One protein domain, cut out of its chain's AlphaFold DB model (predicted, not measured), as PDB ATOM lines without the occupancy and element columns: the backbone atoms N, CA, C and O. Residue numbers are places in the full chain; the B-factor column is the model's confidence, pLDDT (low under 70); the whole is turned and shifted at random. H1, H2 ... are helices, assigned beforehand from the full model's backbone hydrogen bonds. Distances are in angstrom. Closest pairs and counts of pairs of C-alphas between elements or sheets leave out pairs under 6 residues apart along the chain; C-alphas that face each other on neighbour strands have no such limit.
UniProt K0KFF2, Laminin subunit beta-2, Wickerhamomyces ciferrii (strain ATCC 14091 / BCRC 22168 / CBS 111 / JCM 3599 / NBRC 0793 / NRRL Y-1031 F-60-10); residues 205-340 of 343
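AT A GLANCE: This is residues 205 to 340 of the 343 residues of the protein "Laminin subunit beta-2" of Wickerhamomyces ciferrii (strain ATCC 14091 / BCRC 22168 / CBS 111 / JCM 3599 / NBRC 0793 / NRRL Y-1031 F-60-10) (UniProt K0KFF2). Two long helices, H2 and H4, lie side by side as a long arm with little H3 at its far turn, and a third long helix, H1, meets H2 near its end at a corner, making an L. Short H5 and H6 pack on H1. The printed part has 136 residues with six named helices, H1 to H6 in chain order, and no named strand; its class is all helix. It is extended, with a radius of gyration of the C-alphas of 24.5 A, and flat, spanning 78 by 41 by 23 A.

HOW THE PARTS SIT: Start with the longest helix, H4, residues 282 to 315. It touches H2, residues 241 to 272, which touches H4 with residues 253 to 268 alone; the closest C-alphas of the two, those of Phe 264 and Ala 296, are 6.5 A apart. The two run opposite ways at a shallow tilt of 11 degrees. H3, residues 275 to 279, is close to H4 but not clearly touching, with the C-alphas of Tyr 277 and Lys 285 closest at 6.6 A. Look next at H1, residues 206 to 236, about perpendicular to H2 at 87 degrees; the two are close but not clearly touching, with the C-alphas of Ile 235 and Tyr 244 closest at 5.6 A. H5, residues 324 to 331, touches residues 224 to 228 of H1 alone, about perpendicular at 89 degrees; the C-alphas of Leu 228 and Met 324 are closest, 6.6 A apart. H6, residues 336 to 339, touches residues 217 to 221 of H1 alone, with the C-alphas of Arg 217 and Val 338 closest at 5.3 A. Every O i to N i+4 pair is within hydrogen-bond range in H2, H3 and H5, against 26 of 27 in H1 and 28 of 30 in H4; H6 is too short for such a pair.

IN THESE COORDINATES: Find C-alpha 282 at (19.762, 23.602, -11.278); from there H4 runs 49.5 A to C-alpha 315. H2 is 46.1 A long and H1 43.8 A, beginning at C-alpha 206 at (24.883, -53.395, -13.057). H6 ends at C-alpha 339, at (9.053, -42.076, -8.712).

THE WHOLE: The two C-alphas farthest apart, of Asp 207 and Pro 281, are 79.5 A apart. The printed part has no cut and no long link. Look for pLDDT under 70 at residue 314 and residues 316 to 319.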
ATOM      1  N   ASP A 205      28.936 -54.569 -12.567       87.94
ATOM      2  CA  ASP A 205      28.367 -53.921 -11.375       87.94
ATOM      3  C   ASP A 205      26.902 -53.471 -11.568       87.94
ATOM      4  O   ASP A 205      26.331 -52.865 -10.663       87.94
ATOM      5  N   THR A 206      26.272 -53.773 -12.711       87.44
ATOM      6  CA  THR A 206      24.883 -53.395 -13.057       87.44
ATOM      7  C   THR A 206      23.901 -53.694 -11.931       87.44
ATOM      8  O   THR A 206      23.205 -52.803 -11.455       87.44
ATOM      9  N   ASP A 207      23.923 -54.924 -11.431       88.62
ATOM     10  CA  ASP A 207      22.988 -55.427 -10.429       88.62
ATOM     11  C   ASP A 207      23.228 -54.801  -9.051       88.62
ATOM     12  O   ASP A 207      22.319 -54.733  -8.225       88.62
ATOM     13  N   LYS A 208      24.467 -54.367  -8.777       91.88
ATOM     14  CA  LYS A 208      24.827 -53.650  -7.545       91.88
ATOM     15  C   LYS A 208      24.376 -52.199  -7.639       91.88
ATOM     16  O   LYS A 208      23.819 -51.686  -6.676       91.88
ATOM     17  N   ASN A 209      24.578 -51.573  -8.798       92.06
ATOM     18  CA  ASN A 209      24.148 -50.210  -9.077       92.06
ATOM     19  C   ASN A 209      22.621 -50.099  -9.031       92.06
ATOM     20  O   ASN A 209      22.123 -49.197  -8.370       92.06
ATOM     21  N   GLN A 210      21.883 -51.053  -9.613       92.19
ATOM     22  CA  GLN A 210      20.423 -51.101  -9.503       92.19
ATOM     23  C   GLN A 210      19.988 -51.202  -8.034       92.19
ATOM     24  O   GLN A 210      19.317 -50.309  -7.535       92.19
ATOM     25  N   LYS A 211      20.524 -52.173  -7.279       94.12
ATOM     26  CA  LYS A 211      20.251 -52.327  -5.834       94.12
ATOM     27  C   LYS A 211      20.695 -51.139  -4.969       94.12
ATOM     28  O   LYS A 211      20.334 -51.090  -3.793       94.12
ATOM     29  N   LEU A 212      21.511 -50.222  -5.490       94.88
ATOM     30  CA  LEU A 212      21.831 -48.945  -4.850       94.88
ATOM     31  C   LEU A 212      20.831 -47.858  -5.256       94.88
ATOM     32  O   LEU A 212      20.368 -47.145  -4.374       94.88
ATOM     33  N   ILE A 213      20.453 -47.769  -6.534       93.19
ATOM     34  CA  ILE A 213      19.379 -46.891  -7.029       93.19
ATOM     35  C   ILE A 213      18.081 -47.174  -6.265       93.19
ATOM     36  O   ILE A 213      17.515 -46.253  -5.685       93.19
ATOM     37  N   ASP A 214      17.670 -48.440  -6.163       93.94
ATOM     38  CA  ASP A 214      16.442 -48.856  -5.472       93.94
ATOM     39  C   ASP A 214      16.451 -48.431  -3.989       93.94
ATOM     40  O   ASP A 214      15.460 -47.926  -3.466       93.94
ATOM     41  N   LYS A 215      17.603 -48.564  -3.311       96.38
ATOM     42  CA  LYS A 215      17.782 -48.144  -1.908       96.38
ATOM     43  C   LYS A 215      17.781 -46.632  -1.728       96.38
ATOM     44  O   LYS A 215      17.235 -46.142  -0.744       96.38
ATOM     45  N   TRP A 216      18.414 -45.892  -2.638       95.94
ATOM     46  CA  TRP A 216      18.411 -44.431  -2.589       95.94
ATOM     47  C   TRP A 216      17.033 -43.862  -2.933       95.94
ATOM     48  O   TRP A 216      16.643 -42.869  -2.328       95.94
ATOM     49  N   ARG A 217      16.265 -44.529  -3.806       95.06
ATOM     50  CA  ARG A 217      14.850 -44.229  -4.056       95.06
ATOM     51  C   ARG A 217      13.997 -44.483  -2.819       95.06
ATOM     52  O   ARG A 217      13.364 -43.546  -2.359       95.06
ATOM     53  N   ASP A 218      14.058 -45.664  -2.206       95.25
ATOM     54  CA  ASP A 218      13.340 -45.965  -0.953       95.25
ATOM     55  C   ASP A 218      13.678 -44.965   0.176       95.25
ATOM     56  O   ASP A 218      12.794 -44.461   0.872       95.25
ATOM     57  N   ALA A 219      14.955 -44.592   0.320       96.38
ATOM     58  CA  ALA A 219      15.381 -43.564   1.271       96.38
ATOM     59  C   ALA A 219      14.825 -42.165   0.929       96.38
ATOM     60  O   ALA A 219      14.351 -41.464   1.828       96.38
ATOM     61  N   ALA A 220      14.852 -41.767  -0.347       94.94
ATOM     62  CA  ALA A 220      14.315 -40.492  -0.816       94.94
ATOM     63  C   ALA A 220      12.791 -40.422  -0.651       94.94
ATOM     64  O   ALA A 220      12.301 -39.481  -0.040       94.94
ATOM     65  N   GLN A 221      12.049 -41.448  -1.080       94.62
ATOM     66  CA  GLN A 221      10.593 -41.545  -0.930       94.62
ATOM     67  C   GLN A 221      10.166 -41.412   0.540       94.62
ATOM     68  O   GLN A 221       9.244 -40.661   0.855       94.62
ATOM     69  N   ARG A 222      10.872 -42.065   1.476       95.81
ATOM     70  CA  ARG A 222      10.613 -41.924   2.923       95.81
ATOM     71  C   ARG A 222      10.893 -40.513   3.441       95.81
ATOM     72  O   ARG A 222      10.097 -39.993   4.225       95.81
ATOM     73  N   ALA A 223      11.990 -39.889   3.011       95.81
ATOM     74  CA  ALA A 223      12.317 -38.513   3.382       95.81
ATOM     75  C   ALA A 223      11.291 -37.514   2.816       95.81
ATOM     76  O   ALA A 223      10.829 -36.630   3.537       95.81
ATOM     77  N   SER A 224      10.871 -37.697   1.565       95.69
ATOM     78  CA  SER A 224       9.831 -36.905   0.912       95.69
ATOM     79  C   SER A 224       8.467 -37.077   1.573       95.69
ATOM     80  O   SER A 224       7.812 -36.078   1.827       95.69
ATOM     81  N   ASN A 225       8.066 -38.295   1.951       95.56
ATOM     82  CA  ASN A 225       6.830 -38.533   2.708       95.56
ATOM     83  C   ASN A 225       6.843 -37.815   4.071       95.56
ATOM     84  O   ASN A 225       5.841 -37.229   4.477       95.56
ATOM     85  N   TYR A 226       7.985 -37.803   4.771       96.69
ATOM     86  CA  TYR A 226       8.136 -37.050   6.021       96.69
ATOM     87  C   TYR A 226       8.038 -35.528   5.803       96.69
ATOM     88  O   TYR A 226       7.313 -34.845   6.528       96.69
ATOM     89  N   LEU A 227       8.720 -35.002   4.780       96.06
ATOM     90  CA  LEU A 227       8.660 -33.584   4.409       96.06
ATOM     91  C   LEU A 227       7.265 -33.161   3.926       96.06
ATOM     92  O   LEU A 227       6.824 -32.067   4.264       96.06
ATOM     93  N   LEU A 228       6.555 -34.024   3.192       95.25
ATOM     94  CA  LEU A 228       5.195 -33.783   2.717       95.25
ATOM     95  C   LEU A 228       4.222 -33.656   3.890       95.25
ATOM     96  O   LEU A 228       3.480 -32.683   3.950       95.25
ATOM     97  N   ASN A 229       4.285 -34.560   4.872       95.81
ATOM     98  CA  ASN A 229       3.459 -34.467   6.079       95.81
ATOM     99  C   ASN A 229       3.717 -33.156   6.848       95.81
ATOM    100  O   ASN A 229       2.773 -32.469   7.239       95.81
ATOM    101  N   ALA A 230       4.986 -32.763   7.008       95.12
ATOM    102  CA  ALA A 230       5.351 -31.498   7.648       95.12
ATOM    103  C   ALA A 230       4.908 -30.260   6.835       95.12
ATOM    104  O   ALA A 230       4.533 -29.237   7.416       95.12
ATOM    105  N   ALA A 231       4.917 -30.346   5.500       94.31
ATOM    106  CA  ALA A 231       4.416 -29.303   4.609       94.31
ATOM    107  C   ALA A 231       2.887 -29.180   4.689       94.31
ATOM    108  O   ALA A 231       2.395 -28.076   4.903       94.31
ATOM    109  N   ILE A 232       2.148 -30.292   4.621       94.44
ATOM    110  CA  ILE A 232       0.686 -30.341   4.791       94.44
ATOM    111  C   ILE A 232       0.290 -29.772   6.160       94.44
ATOM    112  O   ILE A 232      -0.605 -28.935   6.242       94.44
ATOM    113  N   GLU A 233       1.003 -30.119   7.237       94.94
ATOM    114  CA  GLU A 233       0.795 -29.492   8.548       94.94
ATOM    115  C   GLU A 233       0.980 -27.966   8.521       94.94
ATOM    116  O   GLU A 233       0.196 -27.247   9.142       94.94
ATOM    117  N   LYS A 234       2.012 -27.455   7.834       94.06
ATOM    118  CA  LYS A 234       2.272 -26.009   7.709       94.06
ATOM    119  C   LYS A 234       1.189 -25.311   6.878       94.06
ATOM    120  O   LYS A 234       0.766 -24.218   7.241       94.06
ATOM    121  N   ILE A 235       0.745 -25.953   5.802       93.44
ATOM    122  CA  ILE A 235      -0.272 -25.469   4.863       93.44
ATOM    123  C   ILE A 235      -1.648 -25.419   5.535       93.44
ATOM    124  O   ILE A 235      -2.310 -24.385   5.501       93.44
ATOM    125  N   ASN A 236      -2.037 -26.471   6.259       92.56
ATOM    126  CA  ASN A 236      -3.300 -26.515   7.001       92.56
ATOM    127  C   ASN A 236      -3.339 -25.473   8.135       92.56
ATOM    128  O   ASN A 236      -4.368 -24.843   8.360       92.56
ATOM    129  N   LYS A 237      -2.204 -25.219   8.806       94.19
ATOM    130  CA  LYS A 237      -2.058 -24.117   9.786       94.19
ATOM    131  C   LYS A 237      -2.091 -22.719   9.147       94.19
ATOM    132  O   LYS A 237      -2.181 -21.736   9.876       94.19
ATOM    133  N   ALA A 238      -2.001 -22.630   7.821       91.19
ATOM    134  CA  ALA A 238      -1.963 -21.397   7.040       91.19
ATOM    135  C   ALA A 238      -3.192 -21.209   6.125       91.19
ATOM    136  O   ALA A 238      -3.126 -20.384   5.218       91.19
ATOM    137  N   GLY A 239      -4.278 -21.962   6.355       89.75
ATOM    138  CA  GLY A 239      -5.555 -21.819   5.638       89.75
ATOM    139  C   GLY A 239      -5.761 -22.743   4.429       89.75
ATOM    140  O   GLY A 239      -6.786 -22.645   3.762       89.75
ATOM    141  N   GLY A 240      -4.833 -23.663   4.148       90.81
ATOM    142  CA  GLY A 240      -4.864 -24.524   2.957       90.81
ATOM    143  C   GLY A 240      -3.908 -24.045   1.859       90.81
ATOM    144  O   GLY A 240      -3.216 -23.037   2.021       90.81
ATOM    145  N   LYS A 241      -3.809 -24.795   0.750       89.62
ATOM    146  CA  LYS A 241      -2.769 -24.589  -0.280       89.62
ATOM    147  C   LYS A 241      -2.822 -23.193  -0.896       89.62
ATOM    148  O   LYS A 241      -1.820 -22.483  -0.845       89.62
ATOM    149  N   LYS A 242      -3.992 -22.766  -1.383       88.06
ATOM    150  CA  LYS A 242      -4.185 -21.456  -2.032       88.06
ATOM    151  C   LYS A 242      -3.822 -20.280  -1.105       88.06
ATOM    152  O   LYS A 242      -3.099 -19.377  -1.522       88.06
ATOM    153  N   GLU A 243      -4.221 -20.312   0.172       89.25
ATOM    154  CA  GLU A 243      -3.873 -19.256   1.145       89.25
ATOM    155  C   GLU A 243      -2.385 -19.292   1.550       89.25
ATOM    156  O   GLU A 243      -1.742 -18.248   1.698       89.25
ATOM    157  N   TYR A 244      -1.798 -20.486   1.682       90.69
ATOM    158  CA  TYR A 244      -0.367 -20.641   1.938       90.69
ATOM    159  C   TYR A 244       0.487 -20.114   0.775       90.69
ATOM    160  O   TYR A 244       1.442 -19.371   1.001       90.69
ATOM    161  N   GLU A 245       0.139 -20.460  -0.465       89.44
ATOM    162  CA  GLU A 245       0.856 -20.022  -1.664       89.44
ATOM    163  C   GLU A 245       0.691 -18.522  -1.920       89.44
ATOM    164  O   GLU A 245       1.697 -17.858  -2.179       89.44
ATOM    165  N   LYS A 246      -0.515 -17.956  -1.744       89.50
ATOM    166  CA  LYS A 246      -0.724 -16.498  -1.809       89.50
ATOM    167  C   LYS A 246       0.173 -15.771  -0.804       89.50
ATOM    168  O   LYS A 246       0.907 -14.875  -1.202       89.50
ATOM    169  N   ARG A 247       0.213 -16.219   0.456       91.00
ATOM    170  CA  ARG A 247       1.041 -15.625   1.527       91.00
ATOM    171  C   ARG A 247       2.555 -15.789   1.320       91.00
ATOM    172  O   ARG A 247       3.345 -14.985   1.813       91.00
ATOM    173  N   GLU A 248       3.000 -16.850   0.648       90.56
ATOM    174  CA  GLU A 248       4.419 -17.022   0.294       90.56
ATOM    175  C   GLU A 248       4.801 -16.169  -0.927       90.56
ATOM    176  O   GLU A 248       5.916 -15.650  -0.959       90.56
ATOM    177  N   ARG A 249       3.880 -15.984  -1.886       89.38
ATOM    178  CA  ARG A 249       4.033 -15.083  -3.040       89.38
ATOM    179  C   ARG A 249       4.063 -13.622  -2.596       89.38
ATOM    180  O   ARG A 249       5.014 -12.929  -2.920       89.38
ATOM    181  N   GLU A 250       3.093 -13.202  -1.788       91.62
ATOM    182  CA  GLU A 250       2.990 -11.883  -1.149       91.62
ATOM    183  C   GLU A 250       4.313 -11.496  -0.473       91.62
ATOM    184  O   GLU A 250       4.963 -10.550  -0.905       91.62
ATOM    185  N   ARG A 251       4.822 -12.322   0.453       92.56
ATOM    186  CA  ARG A 251       6.113 -12.074   1.125       92.56
ATOM    187  C   ARG A 251       7.326 -12.059   0.187       92.56
ATOM    188  O   ARG A 251       8.342 -11.432   0.485       92.56
ATOM    189  N   ASN A 252       7.275 -12.798  -0.919       91.06
ATOM    190  CA  ASN A 252       8.339 -12.763  -1.920       91.06
ATOM    191  C   ASN A 252       8.273 -11.481  -2.764       91.06
ATOM    192  O   ASN A 252       9.317 -10.924  -3.091       91.06
ATOM    193  N   ASN A 253       7.067 -11.004  -3.067       92.31
ATOM    194  CA  ASN A 253       6.821  -9.760  -3.785       92.31
ATOM    195  C   ASN A 253       7.222  -8.554  -2.926       92.31
ATOM    196  O   ASN A 253       8.058  -7.788  -3.382       92.31
ATOM    197  N   GLU A 254       6.772  -8.471  -1.666       92.94
ATOM    198  CA  GLU A 254       7.211  -7.465  -0.671       92.94
ATOM    199  C   GLU A 254       8.748  -7.369  -0.602       92.94
ATOM    200  O   GLU A 254       9.338  -6.290  -0.560       92.94
ATOM    201  N   ARG A 255       9.427  -8.525  -0.604       94.00
ATOM    202  CA  ARG A 255      10.892  -8.600  -0.552       94.00
ATOM    203  C   ARG A 255      11.559  -8.119  -1.844       94.00
ATOM    204  O   ARG A 255      12.647  -7.552  -1.771       94.00
ATOM    205  N   LEU A 256      10.966  -8.399  -3.002       91.31
ATOM    206  CA  LEU A 256      11.476  -7.953  -4.300       91.31
ATOM    207  C   LEU A 256      11.224  -6.455  -4.507       91.31
ATOM    208  O   LEU A 256      12.147  -5.759  -4.907       91.31
ATOM    209  N   GLU A 257      10.044  -5.961  -4.136       92.50
ATOM    210  CA  GLU A 257       9.677  -4.542  -4.104       92.50
ATOM    211  C   GLU A 257      10.661  -3.745  -3.240       92.50
ATOM    212  O   GLU A 257      11.315  -2.832  -3.735       92.50
ATOM    213  N   TYR A 258      10.884  -4.169  -1.992       92.94
ATOM    214  CA  TYR A 258      11.868  -3.544  -1.103       92.94
ATOM    215  C   TYR A 258      13.309  -3.636  -1.642       92.94
ATOM    216  O   TYR A 258      14.123  -2.745  -1.418       92.94
ATOM    217  N   SER A 259      13.653  -4.703  -2.371       93.19
ATOM    218  CA  SER A 259      14.967  -4.819  -3.021       93.19
ATOM    219  C   SER A 259      15.114  -3.918  -4.253       93.19
ATOM    220  O   SER A 259      16.242  -3.577  -4.601       93.19
ATOM    221  N   LEU A 260      14.008  -3.575  -4.915       91.81
ATOM    222  CA  LEU A 260      13.956  -2.711  -6.091       91.81
ATOM    223  C   LEU A 260      13.986  -1.234  -5.673       91.81
ATOM    224  O   LEU A 260      14.820  -0.484  -6.172       91.81
ATOM    225  N   ASP A 261      13.156  -0.857  -4.696       91.81
ATOM    226  CA  ASP A 261      13.114   0.475  -4.078       91.81
ATOM    227  C   ASP A 261      14.488   0.877  -3.517       91.81
ATOM    228  O   ASP A 261      15.061   1.875  -3.953       91.81
ATOM    229  N   ASN A 262      15.101   0.032  -2.672       93.12
ATOM    230  CA  ASN A 262      16.473   0.263  -2.196       93.12
ATOM    231  C   ASN A 262      17.465   0.452  -3.356       93.12
ATOM    232  O   ASN A 262      18.294   1.352  -3.301       93.12
ATOM    233  N   SER A 263      17.374  -0.347  -4.430       92.88
ATOM    234  CA  SER A 263      18.297  -0.219  -5.566       92.88
ATOM    235  C   SER A 263      18.110   1.082  -6.358       92.88
ATOM    236  O   SER A 263      19.066   1.528  -6.997       92.88
ATOM    237  N   PHE A 264      16.921   1.692  -6.336       92.94
ATOM    238  CA  PHE A 264      16.701   3.022  -6.906       92.94
ATOM    239  C   PHE A 264      17.160   4.122  -5.946       92.94
ATOM    240  O   PHE A 264      17.826   5.055  -6.392       92.94
ATOM    241  N   GLN A 265      16.899   3.994  -4.642       92.25
ATOM    242  CA  GLN A 265      17.382   4.933  -3.623       92.25
ATOM    243  C   GLN A 265      18.917   4.992  -3.572       92.25
ATOM    244  O   GLN A 265      19.474   6.089  -3.590       92.25
ATOM    245  N   ASP A 266      19.604   3.844  -3.603       93.94
ATOM    246  CA  ASP A 266      21.068   3.760  -3.680       93.94
ATOM    247  C   ASP A 266      21.593   4.467  -4.945       93.94
ATOM    248  O   ASP A 266      22.491   5.302  -4.866       93.94
ATOM    249  N   ARG A 267      20.982   4.223  -6.114       92.06
ATOM    250  CA  ARG A 267      21.389   4.849  -7.387       92.06
ATOM    251  C   ARG A 267      21.122   6.359  -7.435       92.06
ATOM    252  O   ARG A 267      21.933   7.103  -7.986       92.06
ATOM    253  N   ILE A 268      20.007   6.824  -6.870       92.38
ATOM    254  CA  ILE A 268      19.710   8.257  -6.717       92.38
ATOM    255  C   ILE A 268      20.716   8.889  -5.745       92.38
ATOM    256  O   ILE A 268      21.224   9.974  -6.021       92.38
ATOM    257  N   SER A 269      21.066   8.203  -4.656       93.25
ATOM    258  CA  SER A 269      22.092   8.636  -3.704       93.25
ATOM    259  C   SER A 269      23.473   8.750  -4.365       93.25
ATOM    260  O   SER A 269      24.105   9.798  -4.258       93.25
ATOM    261  N   ASP A 270      23.927   7.736  -5.102       93.88
ATOM    262  CA  ASP A 270      25.225   7.753  -5.797       93.88
ATOM    263  C   ASP A 270      25.337   8.908  -6.807       93.88
ATOM    264  O   ASP A 270      26.381   9.558  -6.901       93.88
ATOM    265  N   ILE A 271      24.257   9.203  -7.540       91.38
ATOM    266  CA  ILE A 271      24.234  10.298  -8.519       91.38
ATOM    267  C   ILE A 271      24.171  11.659  -7.814       91.38
ATOM    268  O   ILE A 271      24.977  12.537  -8.119       91.38
ATOM    269  N   THR A 272      23.269  11.840  -6.845       90.81
ATOM    270  CA  THR A 272      23.075  13.135  -6.164       90.81
ATOM    271  C   THR A 272      24.232  13.541  -5.249       90.81
ATOM    272  O   THR A 272      24.455  14.735  -5.072       90.81
ATOM    273  N   ASN A 273      25.008  12.586  -4.723       92.44
ATOM    274  CA  ASN A 273      26.230  12.856  -3.954       92.44
ATOM    275  C   ASN A 273      27.491  13.032  -4.833       92.44
ATOM    276  O   ASN A 273      28.593  13.162  -4.297       92.44
ATOM    277  N   SER A 274      27.374  13.009  -6.167       92.81
ATOM    278  CA  SER A 274      28.528  13.151  -7.063       92.81
ATOM    279  C   SER A 274      28.935  14.617  -7.279       92.81
ATOM    280  O   SER A 274      28.095  15.490  -7.490       92.81
ATOM    281  N   GLU A 275      30.246  14.888  -7.299       89.12
ATOM    282  CA  GLU A 275      30.800  16.227  -7.585       89.12
ATOM    283  C   GLU A 275      30.399  16.734  -8.988       89.12
ATOM    284  O   GLU A 275      30.244  17.936  -9.201       89.12
ATOM    285  N   GLU A 276      30.162  15.817  -9.935       88.75
ATOM    286  CA  GLU A 276      29.637  16.133 -11.266       88.75
ATOM    287  C   GLU A 276      28.191  16.642 -11.200       88.75
ATOM    288  O   GLU A 276      27.913  17.717 -11.733       88.75
ATOM    289  N   TYR A 277      27.292  15.937 -10.499       90.94
ATOM    290  CA  TYR A 277      25.916  16.403 -10.286       90.94
ATOM    291  C   TYR A 277      25.891  17.738  -9.547       90.94
ATOM    292  O   TYR A 277      25.092  18.613  -9.886       90.94
ATOM    293  N   ASP A 278      26.785  17.943  -8.578       92.25
ATOM    294  CA  ASP A 278      26.778  19.170  -7.792       92.25
ATOM    295  C   ASP A 278      27.235  20.409  -8.589       92.25
ATOM    296  O   ASP A 278      26.730  21.513  -8.362       92.25
ATOM    297  N   ALA A 279      28.098  20.213  -9.593       92.06
ATOM    298  CA  ALA A 279      28.559  21.243 -10.524       92.06
ATOM    299  C   ALA A 279      27.553  21.609 -11.641       92.06
ATOM    300  O   ALA A 279      27.769  22.593 -12.358       92.06
ATOM    301  N   LEU A 280      26.465  20.847 -11.817       92.44
ATOM    302  CA  LEU A 280      25.451  21.122 -12.842       92.44
ATOM    303  C   LEU A 280      24.580  22.350 -12.511       92.44
ATOM    304  O   LEU A 280      24.331  22.652 -11.342       92.44
ATOM    305  N   PRO A 281      24.041  23.053 -13.528       93.31
ATOM    306  CA  PRO A 281      23.015  24.066 -13.310       93.31
ATOM    307  C   PRO A 281      21.706  23.416 -12.836       93.31
ATOM    308  O   PRO A 281      21.332  22.350 -13.321       93.31
ATOM    309  N   GLU A 282      20.970  24.105 -11.962       91.12
ATOM    310  CA  GLU A 282      19.762  23.602 -11.278       91.12
ATOM    311  C   GLU A 282      18.762  22.875 -12.193       91.12
ATOM    312  O   GLU A 282      18.260  21.809 -11.858       91.12
ATOM    313  N   LYS A 283      18.530  23.413 -13.396       92.50
ATOM    314  CA  LYS A 283      17.605  22.839 -14.383       92.50
ATOM    315  C   LYS A 283      18.045  21.465 -14.915       92.50
ATOM    316  O   LYS A 283      17.200  20.657 -15.288       92.50
ATOM    317  N   GLU A 284      19.347  21.201 -14.982       91.31
ATOM    318  CA  GLU A 284      19.857  19.889 -15.394       91.31
ATOM    319  C   GLU A 284      19.859  18.908 -14.211       91.31
ATOM    320  O   GLU A 284      19.581  17.730 -14.416       91.31
ATOM    321  N   LYS A 285      20.061  19.394 -12.972       91.69
ATOM    322  CA  LYS A 285      19.849  18.602 -11.745       91.69
ATOM    323  C   LYS A 285      18.397  18.112 -11.656       91.69
ATOM    324  O   LYS A 285      18.159  16.912 -11.542       91.69
ATOM    325  N   GLU A 286      17.441  19.035 -11.799       92.94
ATOM    326  CA  GLU A 286      15.993  18.772 -11.848       92.94
ATOM    327  C   GLU A 286      15.649  17.732 -12.925       92.94
ATOM    328  O   GLU A 286      15.004  16.731 -12.627       92.94
ATOM    329  N   ARG A 287      16.167  17.907 -14.149       93.88
ATOM    330  CA  ARG A 287      15.963  16.969 -15.263       93.88
ATOM    331  C   ARG A 287      16.524  15.566 -14.993       93.88
ATOM    332  O   ARG A 287      15.878  14.585 -15.344       93.88
ATOM    333  N   ILE A 288      17.723  15.447 -14.418       91.50
ATOM    334  CA  ILE A 288      18.335  14.142 -14.109       91.50
ATOM    335  C   ILE A 288      17.532  13.416 -13.027       91.50
ATOM    336  O   ILE A 288      17.320  12.208 -13.125       91.50
ATOM    337  N   LEU A 289      17.062  14.146 -12.015       92.50
ATOM    338  CA  LEU A 289      16.252  13.579 -10.941       92.50
ATOM    339  C   LEU A 289      14.860  13.164 -11.454       92.50
ATOM    340  O   LEU A 289      14.425  12.053 -11.161       92.50
ATOM    341  N   GLU A 290      14.235  13.976 -12.317       93.94
ATOM    342  CA  GLU A 290      13.016  13.617 -13.059       93.94
ATOM    343  C   GLU A 290      13.225  12.357 -13.919       93.94
ATOM    344  O   GLU A 290      12.359  11.483 -13.931       93.94
ATOM    345  N   GLU A 291      14.357  12.220 -14.621       93.38
ATOM    346  CA  GLU A 291      14.654  11.054 -15.470       93.38
ATOM    347  C   GLU A 291      14.827   9.763 -14.643       93.38
ATOM    348  O   GLU A 291      14.295   8.721 -15.032       93.38
ATOM    349  N   LEU A 292      15.472   9.841 -13.470       92.31
ATOM    350  CA  LEU A 292      15.624   8.720 -12.530       92.31
ATOM    351  C   LEU A 292      14.301   8.322 -11.855       92.31
ATOM    352  O   LEU A 292      13.993   7.133 -11.777       92.31
ATOM    353  N   GLU A 293      13.494   9.289 -11.410       92.44
ATOM    354  CA  GLU A 293      12.168   9.034 -10.827       92.44
ATOM    355  C   GLU A 293      11.217   8.415 -11.870       92.44
ATOM    356  O   GLU A 293      10.527   7.431 -11.598       92.44
ATOM    357  N   ASN A 294      11.276   8.898 -13.117       94.12
ATOM    358  CA  ASN A 294      10.572   8.306 -14.256       94.12
ATOM    359  C   ASN A 294      11.080   6.905 -14.644       94.12
ATOM    360  O   ASN A 294      10.354   6.175 -15.321       94.12
ATOM    361  N   GLU A 295      12.324   6.534 -14.336       92.69
ATOM    362  CA  GLU A 295      12.832   5.170 -14.542       92.69
ATOM    363  C   GLU A 295      12.311   4.234 -13.441       92.69
ATOM    364  O   GLU A 295      11.812   3.147 -13.743       92.69
ATOM    365  N   ALA A 296      12.327   4.701 -12.189       92.00
ATOM    366  CA  ALA A 296      11.791   3.979 -11.039       92.00
ATOM    367  C   ALA A 296      10.279   3.711 -11.166       92.00
ATOM    368  O   ALA A 296       9.863   2.557 -11.053       92.00
ATOM    369  N   GLU A 297       9.450   4.719 -11.492       93.25
ATOM    370  CA  GLU A 297       7.991   4.527 -11.641       93.25
ATOM    371  C   GLU A 297       7.658   3.516 -12.753       93.25
ATOM    372  O   GLU A 297       6.761   2.684 -12.597       93.25
ATOM    373  N   LYS A 298       8.397   3.541 -13.873       94.12
ATOM    374  CA  LYS A 298       8.221   2.568 -14.965       94.12
ATOM    375  C   LYS A 298       8.577   1.160 -14.508       94.12
ATOM    376  O   LYS A 298       7.772   0.256 -14.704       94.12
ATOM    377  N   SER A 299       9.728   0.985 -13.859       91.62
ATOM    378  CA  SER A 299      10.171  -0.324 -13.377       91.62
ATOM    379  C   SER A 299       9.225  -0.901 -12.316       91.62
ATOM    380  O   SER A 299       8.865  -2.074 -12.400       91.62
ATOM    381  N   MET A 300       8.736  -0.078 -11.380       91.19
ATOM    382  CA  MET A 300       7.723  -0.497 -10.406       91.19
ATOM    383  C   MET A 300       6.390  -0.862 -11.075       91.19
ATOM    384  O   MET A 300       5.809  -1.889 -10.734       91.19
ATOM    385  N   ARG A 301       5.922  -0.087 -12.066       93.31
ATOM    386  CA  ARG A 301       4.700  -0.410 -12.828       93.31
ATOM    387  C   ARG A 301       4.847  -1.696 -13.646       93.31
ATOM    388  O   ARG A 301       3.900  -2.473 -13.730       93.31
ATOM    389  N   GLU A 302       6.002  -1.937 -14.260       93.12
ATOM    390  CA  GLU A 302       6.289  -3.180 -14.989       93.12
ATOM    391  C   GLU A 302       6.306  -4.392 -14.044       93.12
ATOM    392  O   GLU A 302       5.673  -5.406 -14.341       93.12
ATOM    393  N   PHE A 303       6.923  -4.255 -12.869       91.69
ATOM    394  CA  PHE A 303       6.931  -5.268 -11.811       91.69
ATOM    395  C   PHE A 303       5.528  -5.548 -11.234       91.69
ATOM    396  O   PHE A 303       5.152  -6.710 -11.065       91.69
ATOM    397  N   GLU A 304       4.713  -4.514 -10.990       91.12
ATOM    398  CA  GLU A 304       3.325  -4.679 -10.537       91.12
ATOM    399  C   GLU A 304       2.477  -5.407 -11.593       91.12
ATOM    400  O   GLU A 304       1.745  -6.344 -11.264       91.12
ATOM    401  N   ASN A 305       2.616  -5.043 -12.874       91.19
ATOM    402  CA  ASN A 305       1.944  -5.737 -13.973       91.19
ATOM    403  C   ASN A 305       2.345  -7.222 -14.031       91.19
ATOM    404  O   ASN A 305       1.467  -8.082 -14.117       91.19
ATOM    405  N   GLU A 306       3.639  -7.547 -13.917       89.88
ATOM    406  CA  GLU A 306       4.125  -8.935 -13.917       89.88
ATOM    407  C   GLU A 306       3.560  -9.744 -12.730       89.88
ATOM    408  O   GLU A 306       3.198 -10.916 -12.880       89.88
ATOM    409  N   ILE A 307       3.419  -9.123 -11.553       89.06
ATOM    410  CA  ILE A 307       2.742  -9.724 -10.394       89.06
ATOM    411  C   ILE A 307       1.259  -9.974 -10.689       89.06
ATOM    412  O   ILE A 307       0.765 -11.073 -10.426       89.06
ATOM    413  N   GLN A 308       0.551  -8.987 -11.241       88.06
ATOM    414  CA  GLN A 308      -0.878  -9.096 -11.537       88.06
ATOM    415  C   GLN A 308      -1.183 -10.080 -12.675       88.06
ATOM    416  O   GLN A 308      -2.295 -10.607 -12.732       88.06
ATOM    417  N   GLU A 309      -0.270 -10.305 -13.619       87.50
ATOM    418  CA  GLU A 309      -0.407 -11.356 -14.636       87.50
ATOM    419  C   GLU A 309      -0.195 -12.741 -14.016       87.50
ATOM    420  O   GLU A 309      -1.034 -13.625 -14.194       87.50
ATOM    421  N   LYS A 310       0.850 -12.903 -13.193       83.50
ATOM    422  CA  LYS A 310       1.114 -14.159 -12.479       83.50
ATOM    423  C   LYS A 310       0.004 -14.534 -11.505       83.50
ATOM    424  O   LYS A 310      -0.330 -15.707 -11.423       83.50
ATOM    425  N   GLU A 311      -0.574 -13.593 -10.755       83.25
ATOM    426  CA  GLU A 311      -1.638 -13.935  -9.799       83.25
ATOM    427  C   GLU A 311      -2.861 -14.557 -10.497       83.25
ATOM    428  O   GLU A 311      -3.367 -15.568 -10.014       83.25
ATOM    429  N   LYS A 312      -3.237 -14.059 -11.684       82.56
ATOM    430  CA  LYS A 312      -4.331 -14.618 -12.501       82.56
ATOM    431  C   LYS A 312      -4.045 -16.058 -12.950       82.56
ATOM    432  O   LYS A 312      -4.922 -16.904 -12.833       82.56
ATOM    433  N   GLU A 313      -2.812 -16.364 -13.368       78.69
ATOM    434  CA  GLU A 313      -2.394 -17.730 -13.748       78.69
ATOM    435  C   GLU A 313      -2.549 -18.749 -12.596       78.69
ATOM    436  O   GLU A 313      -2.712 -19.948 -12.837       78.69
ATOM    437  N   TYR A 314      -2.521 -18.292 -11.338       69.94
ATOM    438  CA  TYR A 314      -2.742 -19.134 -10.158       69.94
ATOM    439  C   TYR A 314      -4.200 -19.183  -9.673       69.94
ATOM    440  O   TYR A 314      -4.536 -20.120  -8.951       69.94
ATOM    441  N   GLU A 315      -5.066 -18.231 -10.036       70.44
ATOM    442  CA  GLU A 315      -6.500 -18.310  -9.701       70.44
ATOM    443  C   GLU A 315      -7.221 -19.398 -10.520       70.44
ATOM    444  O   GLU A 315      -8.128 -20.041  -9.998       70.44
ATOM    445  N   ASP A 316      -6.747 -19.690 -11.738       67.62
ATOM    446  CA  ASP A 316      -7.251 -20.771 -12.607       67.62
ATOM    447  C   ASP A 316      -6.820 -22.200 -12.166       67.62
ATOM    448  O   ASP A 316      -7.130 -23.183 -12.845       67.62
ATOM    449  N   GLN A 317      -6.089 -22.358 -11.052       66.31
ATOM    450  CA  GLN A 317      -5.581 -23.657 -10.571       66.31
ATOM    451  C   GLN A 317      -6.413 -24.191  -9.394       66.31
ATOM    452  O   GLN A 317      -6.182 -23.856  -8.231       66.31
ATOM    453  N   ASP A 318      -7.377 -25.064  -9.700       62.00
ATOM    454  CA  ASP A 318      -8.384 -25.532  -8.735       62.00
ATOM    455  C   ASP A 318      -7.872 -26.509  -7.652       62.00
ATOM    456  O   ASP A 318      -8.542 -26.662  -6.631       62.00
ATOM    457  N   ASP A 319      -6.691 -27.118  -7.809       69.50
ATOM    458  CA  ASP A 319      -6.153 -28.160  -6.913       69.50
ATOM    459  C   ASP A 319      -5.833 -27.651  -5.486       69.50
ATOM    460  O   ASP A 319      -4.703 -27.256  -5.184       69.50
ATOM    461  N   ASP A 320      -6.819 -27.721  -4.582       72.12
ATOM    462  CA  ASP A 320      -6.710 -27.332  -3.162       72.12
ATOM    463  C   ASP A 320      -5.754 -28.213  -2.329       72.12
ATOM    464  O   ASP A 320      -5.273 -27.783  -1.274       72.12
ATOM    465  N   GLU A 321      -5.463 -29.439  -2.774       85.44
ATOM    466  CA  GLU A 321      -4.563 -30.364  -2.076       85.44
ATOM    467  C   GLU A 321      -3.092 -30.169  -2.482       85.44
ATOM    468  O   GLU A 321      -2.754 -29.934  -3.644       85.44
ATOM    469  N   PHE A 322      -2.188 -30.281  -1.503       89.69
ATOM    470  CA  PHE A 322      -0.744 -30.174  -1.718       89.69
ATOM    471  C   PHE A 322      -0.123 -31.553  -1.939       89.69
ATOM    472  O   PHE A 322      -0.058 -32.382  -1.029       89.69
ATOM    473  N   THR A 323       0.332 -31.791  -3.165       91.62
ATOM    474  CA  THR A 323       0.771 -33.104  -3.646       91.62
ATOM    475  C   THR A 323       2.277 -33.325  -3.479       91.62
ATOM    476  O   THR A 323       3.063 -32.400  -3.265       91.62
ATOM    477  N   MET A 324       2.727 -34.572  -3.664       92.81
ATOM    478  CA  MET A 324       4.164 -34.865  -3.743       92.81
ATOM    479  C   MET A 324       4.837 -34.159  -4.935       92.81
ATOM    480  O   MET A 324       5.986 -33.734  -4.828       92.81
ATOM    481  N   LYS A 325       4.119 -33.974  -6.053       91.94
ATOM    482  CA  LYS A 325       4.627 -33.240  -7.224       91.94
ATOM    483  C   LYS A 325       4.827 -31.752  -6.900       91.94
ATOM    484  O   LYS A 325       5.864 -31.199  -7.265       91.94
ATOM    485  N   ASP A 326       3.927 -31.141  -6.124       91.25
ATOM    486  CA  ASP A 326       4.080 -29.762  -5.631       91.25
ATOM    487  C   ASP A 326       5.309 -29.609  -4.716       91.25
ATOM    488  O   ASP A 326       6.062 -28.638  -4.835       91.25
ATOM    489  N   LEU A 327       5.569 -30.588  -3.838       93.12
ATOM    490  CA  LEU A 327       6.763 -30.596  -2.987       93.12
ATOM    491  C   LEU A 327       8.059 -30.661  -3.810       93.12
ATOM    492  O   LEU A 327       8.982 -29.891  -3.550       93.12
ATOM    493  N   TYR A 328       8.129 -31.543  -4.809       93.88
ATOM    494  CA  TYR A 328       9.305 -31.667  -5.679       93.88
ATOM    495  C   TYR A 328       9.519 -30.410  -6.535       93.88
ATOM    496  O   TYR A 328      10.639 -29.894  -6.581       93.88
ATOM    497  N   LYS A 329       8.441 -29.839  -7.093       92.25
ATOM    498  CA  LYS A 329       8.445 -28.538  -7.785       92.25
ATOM    499  C   LYS A 329       8.986 -27.426  -6.878       92.25
ATOM    500  O   LYS A 329       9.868 -26.684  -7.292       92.25
ATOM    501  N   LYS A 330       8.540 -27.346  -5.615       90.00
ATOM    502  CA  LYS A 330       9.020 -26.344  -4.642       90.00
ATOM    503  C   LYS A 330      10.476 -26.551  -4.195       90.00
ATOM    504  O   LYS A 330      11.121 -25.594  -3.771       90.00
ATOM    505  N   LEU A 331      11.002 -27.772  -4.288       91.75
ATOM    506  CA  LEU A 331      12.404 -28.090  -3.996       91.75
ATOM    507  C   LEU A 331      13.326 -27.987  -5.227       91.75
ATOM    508  O   LEU A 331      14.533 -28.176  -5.077       91.75
ATOM    509  N   ASN A 332      12.790 -27.684  -6.419       93.12
ATOM    510  CA  ASN A 332      13.494 -27.767  -7.707       93.12
ATOM    511  C   ASN A 332      14.156 -29.144  -7.937       93.12
ATOM    512  O   ASN A 332      15.288 -29.234  -8.416       93.12
ATOM    513  N   LEU A 333      13.451 -30.221  -7.572       92.62
ATOM    514  CA  LEU A 333      13.896 -31.605  -7.747       92.62
ATOM    515  C   LEU A 333      13.065 -32.323  -8.813       92.62
ATOM    516  O   LEU A 333      11.855 -32.136  -8.909       92.62
ATOM    517  N   ASP A 334      13.725 -33.201  -9.566       92.38
ATOM    518  CA  ASP A 334      13.074 -34.119 -10.498       92.38
ATOM    519  C   ASP A 334      12.279 -35.190  -9.728       92.38
ATOM    520  O   ASP A 334      12.835 -35.928  -8.908       92.38
ATOM    521  N   TYR A 335      10.969 -35.245  -9.978       92.75
ATOM    522  CA  TYR A 335      10.052 -36.229  -9.398       92.75
ATOM    523  C   TYR A 335      10.292 -37.630  -9.978       92.75
ATOM    524  O   TYR A 335      10.331 -38.615  -9.235       92.75
ATOM    525  N   ASP A 336      10.539 -37.727 -11.285       92.50
ATOM    526  CA  ASP A 336      10.659 -38.996 -12.003       92.50
ATOM    527  C   ASP A 336      11.956 -39.721 -11.611       92.50
ATOM    528  O   ASP A 336      11.997 -40.949 -11.506       92.50
ATOM    529  N   LEU A 337      13.006 -38.975 -11.249       90.94
ATOM    530  CA  LEU A 337      14.230 -39.535 -10.668       90.94
ATOM    531  C   LEU A 337      13.953 -40.454  -9.460       90.94
ATOM    532  O   LEU A 337      14.669 -41.446  -9.274       90.94
ATOM    533  N   VAL A 338      12.907 -40.168  -8.674       91.12
ATOM    534  CA  VAL A 338      12.533 -40.912  -7.457       91.12
ATOM    535  C   VAL A 338      11.295 -41.805  -7.648       91.12
ATOM    536  O   VAL A 338      11.232 -42.868  -7.026       91.12
ATOM    537  N   TYR A 339      10.361 -41.424  -8.525       88.31
ATOM    538  CA  TYR A 339       9.053 -42.076  -8.712       88.31
ATOM    539  C   TYR A 339       8.796 -42.624 -10.136       88.31
ATOM    540  O   TYR A 339       7.664 -42.978 -10.459       88.31
ATOM    541  N   SER A 340       9.813 -42.750 -11.004       77.88
ATOM    542  CA  SER A 340       9.648 -43.405 -12.316       77.88
ATOM    543  C   SER A 340       9.229 -44.879 -12.153       77.88
ATOM    544  O   SER A 340      10.082 -45.739 -11.889       77.88
TER     545      SER A 340